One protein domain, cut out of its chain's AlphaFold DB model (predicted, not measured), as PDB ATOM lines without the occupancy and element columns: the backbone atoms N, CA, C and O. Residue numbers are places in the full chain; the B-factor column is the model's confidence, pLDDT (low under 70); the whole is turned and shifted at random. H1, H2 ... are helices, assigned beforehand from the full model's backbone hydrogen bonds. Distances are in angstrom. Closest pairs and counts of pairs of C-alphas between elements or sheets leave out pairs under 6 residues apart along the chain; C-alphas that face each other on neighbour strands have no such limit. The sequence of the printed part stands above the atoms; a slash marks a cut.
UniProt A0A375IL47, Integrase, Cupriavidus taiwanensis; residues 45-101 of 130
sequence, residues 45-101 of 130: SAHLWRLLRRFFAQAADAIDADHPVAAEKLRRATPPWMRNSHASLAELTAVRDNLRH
ATOM      1  N   SER A  45      30.080   0.263 -20.897       81.50
ATOM      2  CA  SER A  45      29.798  -0.686 -21.986       81.50
ATOM      3  C   SER A  45      29.738  -0.004 -23.356       81.50
ATOM      4  O   SER A  45      30.239  -0.540 -24.341       81.50
ATOM      5  N   ALA A  46      29.174   1.207 -23.422       82.50
ATOM      6  CA  ALA A  46      29.104   1.990 -24.652       82.50
ATOM      7  C   ALA A  46      30.490   2.449 -25.131       82.50
ATOM      8  O   ALA A  46      30.770   2.416 -26.331       82.50
ATOM      9  N   HIS A  47      31.371   2.860 -24.213       82.94
ATOM     10  CA  HIS A  47      32.736   3.245 -24.563       82.94
ATOM     11  C   HIS A  47      33.544   2.030 -25.031       82.94
ATOM     12  O   HIS A  47      34.135   2.076 -26.110       82.94
ATOM     13  N   LEU A  48      33.480   0.917 -24.299       84.19
ATOM     14  CA  LEU A  48      34.129  -0.332 -24.692       84.19
ATOM     15  C   LEU A  48      33.652  -0.807 -26.073       84.19
ATOM     16  O   LEU A  48      34.463  -1.192 -26.912       84.19
ATOM     17  N   TRP A  49      32.348  -0.716 -26.345       84.31
ATOM     18  CA  TRP A  49      31.782  -1.057 -27.649       84.31
ATOM     19  C   TRP A  49      32.385  -0.215 -28.781       84.31
ATOM     20  O   TRP A  49      32.788  -0.768 -29.807       84.31
ATOM     21  N   ARG A  50      32.505   1.105 -28.587       85.62
ATOM     22  CA  ARG A  50      33.112   2.012 -29.578       85.62
ATOM     23  C   ARG A  50      34.593   1.710 -29.804       85.62
ATOM     24  O   ARG A  50      35.020   1.677 -30.957       85.62
ATOM     25  N   LEU A  51      35.354   1.464 -28.735       85.25
ATOM     26  CA  LEU A  51      36.776   1.119 -28.831       85.25
ATOM     27  C   LEU A  51      36.985  -0.165 -29.633       85.25
ATOM     28  O   LEU A  51      37.788  -0.182 -30.562       85.25
ATOM     29  N   LEU A  52      36.213  -1.210 -29.335       83.81
ATOM     30  CA  LEU A  52      36.307  -2.489 -30.040       83.81
ATOM     31  C   LEU A  52      35.923  -2.363 -31.517       83.81
ATOM     32  O   LEU A  52      36.604  -2.915 -32.375       83.81
ATOM     33  N   ARG A  53      34.879  -1.590 -31.842       86.75
ATOM     34  CA  ARG A  53      34.507  -1.310 -33.240       86.75
ATOM     35  C   ARG A  53      35.624  -0.603 -34.002       86.75
ATOM     36  O   ARG A  53      35.910  -0.983 -35.133       86.75
ATOM     37  N   ARG A  54      36.261   0.394 -33.383       86.88
ATOM     38  CA  ARG A  54      37.399   1.101 -33.983       86.88
ATOM     39  C   ARG A  54      38.591   0.167 -34.185       86.88
ATOM     40  O   ARG A  54      39.171   0.176 -35.265       86.88
ATOM     41  N   PHE A  55      38.909  -0.656 -33.188       86.62
ATOM     42  CA  PHE A  55      39.978  -1.648 -33.285       86.62
ATOM     43  C   PHE A  55      39.752  -2.612 -34.456       86.62
ATOM     44  O   PHE A  55      40.656  -2.810 -35.262       86.62
ATOM     45  N   PHE A  56      38.542  -3.162 -34.609       85.00
ATOM     46  CA  PHE A  56      38.252  -4.071 -35.721       85.00
ATOM     47  C   PHE A  56      38.356  -3.403 -37.089       85.00
ATOM     48  O   PHE A  56      38.847  -4.033 -38.019       85.00
ATOM     49  N   ALA A  57      37.929  -2.144 -37.215       86.12
ATOM     50  CA  ALA A  57      38.102  -1.395 -38.455       86.12
ATOM     51  C   ALA A  57      39.592  -1.224 -38.800       86.12
ATOM     52  O   ALA A  57      40.004  -1.572 -39.900       86.12
ATOM     53  N   GLN A  58      40.414  -0.806 -37.832       84.81
ATOM     54  CA  GLN A  58      41.861  -0.650 -38.031       84.81
ATOM     55  C   GLN A  58      42.552  -1.976 -38.374       84.81
ATOM     56  O   GLN A  58      43.419  -2.016 -39.243       84.81
ATOM     57  N   ALA A  59      42.162  -3.067 -37.711       83.94
ATOM     58  CA  ALA A  59      42.677  -4.397 -38.015       83.94
ATOM     59  C   ALA A  59      42.261  -4.864 -39.418       83.94
ATOM     60  O   ALA A  59      43.059  -5.500 -40.098       83.94
ATOM     61  N   ALA A  60      41.041  -4.537 -39.860       84.62
ATOM     62  CA  ALA A  60      40.587  -4.836 -41.213       84.62
ATOM     63  C   ALA A  60      41.438  -4.109 -42.257       84.62
ATOM     64  O   ALA A  60      41.909  -4.746 -43.194       84.62
ATOM     65  N   ASP A  61      41.681  -2.812 -42.062       89.44
ATOM     66  CA  ASP A  61      42.478  -2.001 -42.987       89.44
ATOM     67  C   ASP A  61      43.930  -2.499 -43.080       89.44
ATOM     68  O   ASP A  61      44.511  -2.513 -44.161       89.44
ATOM     69  N   ALA A  62      44.499  -2.972 -41.966       87.94
ATOM     70  CA  ALA A  62      45.863  -3.496 -41.922       87.94
ATOM     71  C   ALA A  62      46.058  -4.804 -42.709       87.94
ATOM     72  O   ALA A  62      47.176  -5.079 -43.136       87.94
ATOM     73  N   ILE A  63      45.006  -5.613 -42.882       86.81
ATOM     74  CA  ILE A  63      45.098  -6.930 -43.538       86.81
ATOM     75  C   ILE A  63      44.421  -6.980 -44.909       86.81
ATOM     76  O   ILE A  63      44.481  -8.013 -45.568       86.81
ATOM     77  N   ASP A  64      43.736  -5.915 -45.333       90.69
ATOM     78  CA  ASP A  64      42.856  -5.923 -46.512       90.69
ATOM     79  C   ASP A  64      43.594  -6.292 -47.804       90.69
ATOM     80  O   ASP A  64      43.051  -7.014 -48.638       90.69
ATOM     81  N   ALA A  65      44.848  -5.847 -47.935       90.94
ATOM     82  CA  ALA A  65      45.685  -6.116 -49.104       90.94
ATOM     83  C   ALA A  65      45.956  -7.618 -49.305       90.94
ATOM     84  O   ALA A  65      45.900  -8.106 -50.433       90.94
ATOM     85  N   ASP A  66      46.195  -8.351 -48.215       88.88
ATOM     86  CA  ASP A  66      46.560  -9.772 -48.252       88.88
ATOM     87  C   ASP A  66      45.345 -10.693 -48.034       88.88
ATOM     88  O   ASP A  66      45.295 -11.831 -48.514       88.88
ATOM     89  N   HIS A  67      44.342 -10.216 -47.290       80.25
ATOM     90  CA  HIS A  67      43.230 -11.014 -46.774       80.25
ATOM     91  C   HIS A  67      41.872 -10.279 -46.831       80.25
ATOM     92  O   HIS A  67      41.197 -10.132 -45.803       80.25
ATOM     93  N   PRO A  68      41.377  -9.902 -48.025       84.81
ATOM     94  CA  PRO A  68      40.187  -9.052 -48.175       84.81
ATOM     95  C   PRO A  68      38.900  -9.677 -47.604       84.81
ATOM     96  O   PRO A  68      38.054  -9.001 -47.017       84.81
ATOM     97  N   VAL A  69      38.752 -11.005 -47.690       84.25
ATOM     98  CA  VAL A  69      37.593 -11.718 -47.115       84.25
ATOM     99  C   VAL A  69      37.608 -11.679 -45.581       84.25
ATOM    100  O   VAL A  69      36.554 -11.596 -44.947       84.25
ATOM    101  N   ALA A  70      38.790 -11.755 -44.965       76.81
ATOM    102  CA  ALA A  70      38.928 -11.653 -43.516       76.81
ATOM    103  C   ALA A  70      38.721 -10.207 -43.042       76.81
ATOM    104  O   ALA A  70      38.037  -9.991 -42.039       76.81
ATOM    105  N   ALA A  71      39.222  -9.227 -43.798       78.94
ATOM    106  CA  ALA A  71      39.001  -7.809 -43.538       78.94
ATOM    107  C   ALA A  71      37.504  -7.459 -43.521       78.94
ATOM    108  O   ALA A  71      37.022  -6.827 -42.581       78.94
ATOM    109  N   GLU A  72      36.721  -7.961 -44.480       85.62
ATOM    110  CA  GLU A  72      35.273  -7.724 -44.504       85.62
ATOM    111  C   GLU A  72      34.548  -8.322 -43.285       85.62
ATOM    112  O   GLU A  72      33.627  -7.715 -42.727       85.62
ATOM    113  N   LYS A  73      34.997  -9.488 -42.800       82.00
ATOM    114  CA  LYS A  73      34.477 -10.068 -41.551       82.00
ATOM    115  C   LYS A  73      34.793  -9.179 -40.345       82.00
ATOM    116  O   LYS A  73      33.915  -8.979 -39.506       82.00
ATOM    117  N   LEU A  74      35.999  -8.611 -40.276       82.25
ATOM    118  CA  LEU A  74      36.397  -7.683 -39.212       82.25
ATOM    119  C   LEU A  74      35.595  -6.376 -39.255       82.25
ATOM    120  O   LEU A  74      35.113  -5.927 -38.218       82.25
ATOM    121  N   ARG A  75      35.323  -5.811 -40.438       86.69
ATOM    122  CA  ARG A  75      34.484  -4.601 -40.586       86.69
ATOM    123  C   ARG A  75      33.077  -4.779 -39.996       86.69
ATOM    124  O   ARG A  75      32.489  -3.840 -39.441       86.69
ATOM    125  N   ARG A  76      32.541  -6.002 -40.049       85.00
ATOM    126  CA  ARG A  76      31.229  -6.375 -39.486       85.00
ATOM    127  C   ARG A  76      31.287  -6.833 -38.028       85.00
ATOM    128  O   ARG A  76      30.237  -6.976 -37.401       85.00
ATOM    129  N   ALA A  77      32.477  -7.039 -37.466       79.19
ATOM    130  CA  ALA A  77      32.635  -7.523 -36.104       79.19
ATOM    131  C   ALA A  77      32.111  -6.511 -35.069       79.19
ATOM    132  O   ALA A  77      32.192  -5.286 -35.218       79.19
ATOM    133  N   THR A  78      31.542  -7.047 -33.992       76.25
ATOM    134  CA  THR A  78      30.994  -6.309 -32.844       76.25
ATOM    135  C   THR A  78      31.417  -7.015 -31.550       76.25
ATOM    136  O   THR A  78      31.837  -8.166 -31.606       76.25
ATOM    137  N   PRO A  79      31.320  -6.406 -30.358       69.56
ATOM    138  CA  PRO A  79      31.724  -7.089 -29.123       69.56
ATOM    139  C   PRO A  79      31.060  -8.467 -28.889       69.56
ATOM    140  O   PRO A  79      31.769  -9.391 -28.485       69.56
ATOM    141  N   PRO A  80      29.765  -8.683 -29.212       72.38
ATOM    142  CA  PRO A  80      29.164 -10.022 -29.183       72.38
ATOM    143  C   PRO A  80      29.820 -11.036 -30.134       72.38
ATOM    144  O   PRO A  80      29.846 -12.224 -29.823       72.38
ATOM    145  N   TRP A  81      30.400 -10.589 -31.256       70.94
ATOM    146  CA  TRP A  81      31.143 -11.454 -32.179       70.94
ATOM    147  C   TRP A  81      32.333 -12.127 -31.488       70.94
ATOM    148  O   TRP A  81      32.515 -13.321 -31.674       70.94
ATOM    149  N   MET A  82      33.065 -11.434 -30.603       65.31
ATOM    150  CA  MET A  82      34.175 -12.054 -29.857       65.31
ATOM    151  C   MET A  82      33.707 -13.179 -28.932       65.31
ATOM    152  O   MET A  82      34.354 -14.221 -28.849       65.31
ATOM    153  N   ARG A  83      32.569 -12.984 -28.252       64.75
ATOM    154  CA  ARG A  83      31.972 -14.014 -27.389       64.75
ATOM    155  C   ARG A  83      31.551 -15.233 -28.216       64.75
ATOM    156  O   ARG A  83      31.789 -16.358 -27.786       64.75
ATOM    157  N   ASN A  84      31.013 -15.005 -29.414       58.44
ATOM    158  CA  ASN A  84      30.617 -16.066 -30.340       58.44
ATOM    159  C   ASN A  84      31.832 -16.793 -30.945       58.44
ATOM    160  O   ASN A  84      31.843 -18.016 -30.969       58.44
ATOM    161  N   SER A  85      32.883 -16.079 -31.357       58.78
ATOM    162  CA  SER A  85      34.121 -16.676 -31.878       58.78
ATOM    163  C   SER A  85      34.850 -17.513 -30.830       58.78
ATOM    164  O   SER A  85      35.297 -18.611 -31.139       58.78
ATOM    165  N   HIS A  86      34.927 -17.041 -29.581       57.69
ATOM    166  CA  HIS A  86      35.476 -17.832 -28.478       57.69
ATOM    167  C   HIS A  86      34.652 -19.103 -28.232       57.69
ATOM    168  O   HIS A  86      35.217 -20.166 -27.999       57.69
ATOM    169  N   ALA A  87      33.319 -19.010 -28.299       51.84
ATOM    170  CA  ALA A  87      32.443 -20.168 -28.144       51.84
ATOM    171  C   ALA A  87      32.605 -21.189 -29.285       51.84
ATOM    172  O   ALA A  87      32.621 -22.383 -29.023       51.84
ATOM    173  N   SER A  88      32.785 -20.740 -30.529       51.56
ATOM    174  CA  SER A  88      33.017 -21.627 -31.680       51.56
ATOM    175  C   SER A  88      34.388 -22.318 -31.679       51.56
ATOM    176  O   SER A  88      34.559 -23.300 -32.392       51.56
ATOM    177  N   LEU A  89      35.359 -21.813 -30.913       50.34
ATOM    178  CA  LEU A  89      36.713 -22.377 -30.789       50.34
ATOM    179  C   LEU A  89      36.897 -23.234 -29.523       50.34
ATOM    180  O   LEU A  89      37.999 -23.717 -29.268       50.34
ATOM    181  N   ALA A  90      35.847 -23.404 -28.716       45.62
ATOM    182  CA  ALA A  90      35.889 -24.138 -27.459       45.62
ATOM    183  C   ALA A  90      34.974 -25.370 -27.509       45.62
ATOM    184  O   ALA A  90      33.847 -25.299 -27.993       45.62
ATOM    185  N   GLU A  91      35.442 -26.491 -26.953       40.94
ATOM    186  CA  GLU A  91      34.628 -27.693 -26.740       40.94
ATOM    187  C   GLU A  91      33.335 -27.345 -25.975       40.94
ATOM    188  O   GLU A  91      33.360 -26.576 -25.008       40.94
ATOM    189  N   LEU A  92      32.198 -27.918 -26.387       42.44
ATOM    190  CA  LEU A  92      30.838 -27.594 -25.909       42.44
ATOM    191  C   LEU A  92      30.697 -27.541 -24.374       42.44
ATOM    192  O   LEU A  92      29.926 -26.740 -23.837       42.44
ATOM    193  N   THR A  93      31.465 -28.352 -23.645       37.41
ATOM    194  CA  THR A  93      31.496 -28.364 -22.173       37.41
ATOM    195  C   THR A  93      32.137 -27.097 -21.590       37.41
ATOM    196  O   THR A  93      31.633 -26.544 -20.615       37.41
ATOM    197  N   ALA A  94      33.191 -26.577 -22.225       39.41
ATOM    198  CA  ALA A  94      33.847 -25.326 -21.845       39.41
ATOM    199  C   ALA A  94      32.997 -24.094 -22.204       39.41
ATOM    200  O   ALA A  94      33.026 -23.096 -21.489       39.41
ATOM    201  N   VAL A  95      32.196 -24.158 -23.273       37.44
ATOM    202  CA  VAL A  95      31.251 -23.096 -23.669       37.44
ATOM    203  C   VAL A  95      30.129 -22.935 -22.641       37.44
ATOM    204  O   VAL A  95      29.801 -21.811 -22.250       37.44
ATOM    205  N   ARG A  96      29.579 -24.050 -22.143       39.84
ATOM    206  CA  ARG A  96      28.545 -24.065 -21.098       39.84
ATOM    207  C   ARG A  96      29.031 -23.416 -19.799       39.84
ATOM    208  O   ARG A  96      28.356 -22.536 -19.261       39.84
ATOM    209  N   ASP A  97      30.210 -23.811 -19.330       46.56
ATOM    210  CA  ASP A  97      30.721 -23.391 -18.022       46.56
ATOM    211  C   ASP A  97      31.303 -21.959 -18.059       46.56
ATOM    212  O   ASP A  97      31.194 -21.220 -17.078       46.56
ATOM    213  N   ASN A  98      31.822 -21.509 -19.210       37.25
ATOM    214  CA  ASN A  98      32.346 -20.147 -19.386       37.25
ATOM    215  C   ASN A  98      31.261 -19.076 -19.601       37.25
ATOM    216  O   ASN A  98      31.515 -17.898 -19.343       37.25
ATOM    217  N   LEU A  99      30.064 -19.438 -20.081       43.03
ATOM    218  CA  LEU A  99      29.032 -18.459 -20.455       43.03
ATOM    219  C   LEU A  99      27.895 -18.303 -19.431       43.03
ATOM    220  O   LEU A  99      27.130 -17.345 -19.562       43.03
ATOM    221  N   ARG A 100      27.807 -19.173 -18.409       46.66
ATOM    222  CA  ARG A 100      26.808 -19.131 -17.315       46.66
ATOM    223  C   ARG A 100      25.362 -18.870 -17.789       46.66
ATOM    224  O   ARG A 100      24.645 -18.071 -17.190       46.66
ATOM    225  N   HIS A 101      24.906 -19.540 -18.848       40.06
ATOM    226  CA  HIS A 101      23.487 -19.522 -19.222       40.06
ATOM    227  C   HIS A 101      22.720 -20.621 -18.468       40.06
ATOM    228  O   HIS A 101      23.119 -21.780 -18.476       40.06
TER     229      HIS A 101
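Overview. This is residues 45 to 101 of the 130 residues of the protein "Integrase" of Cupriavidus taiwanensis (UniProt A0A375IL47). A long helix, H1, with the shorter H2 folded back side by side on its later part, makes a helical hairpin; from there H3 runs away and H4 turns back beyond it, and the four helices make a loose, flat zigzag. The hairpin is the well-packed part, while H3 and H4 form a thinly attached arm. The printed part has 57 residues with four named helices, H1, H2, H3 and H4 in chain order, and no named strand; the class is all helix. The whole is loose, with a radius of gyration of the C-alphas of 13.5 A, and spans 38 by 27 by 12 A.

Arrangement. H1, residues 45 to 63, touches H2, residues 68 to 76, with its residues 56 to 63 alone. They form a helical hairpin at a shallow tilt of 11 degrees, opposite ways; their closest C-alphas, of Ala 60 and Ala 71, are 4.1 A apart. With residues 49 to 53 alone, H1 only just touches H3, residues 79 to 88, with 3 pairs of C-alphas within 8 A, the closest those of Trp 49 and Pro 79 at 6.2 A. Their steep tilt of 68 degrees, the same way, is only just short of about perpendicular. H4, residues 92 to 99, is close to H3 but not clearly touching: their closest C-alphas, of Ala 87 and Val 95, are 5.5 A apart, at a shallow tilt of 28 degrees, opposite ways. H4 is apart from H1 and H2, and H2 is apart from H3. In H1, H2 and H4 every O i to N i+4 pair is within hydrogen-bond range; in H3, 5 of 6 are.

Along the chain. H1 is 27.2 A long, from C-alpha 45 at (29.798, -0.686, -21.986). H2 measures 12.8 A, H3 14.8 A and H4 10.8 A, ending at C-alpha 99 at (29.032, -18.459, -20.455).

Size, cuts and confidence. The C-alphas farthest apart, of Ala 65 and His 101, are 39.6 A apart. The printed part has no cut, and its three links are tight. Mean pLDDT of the printed part is 70.9; residue 79 and residues 82 to 101 are under 70.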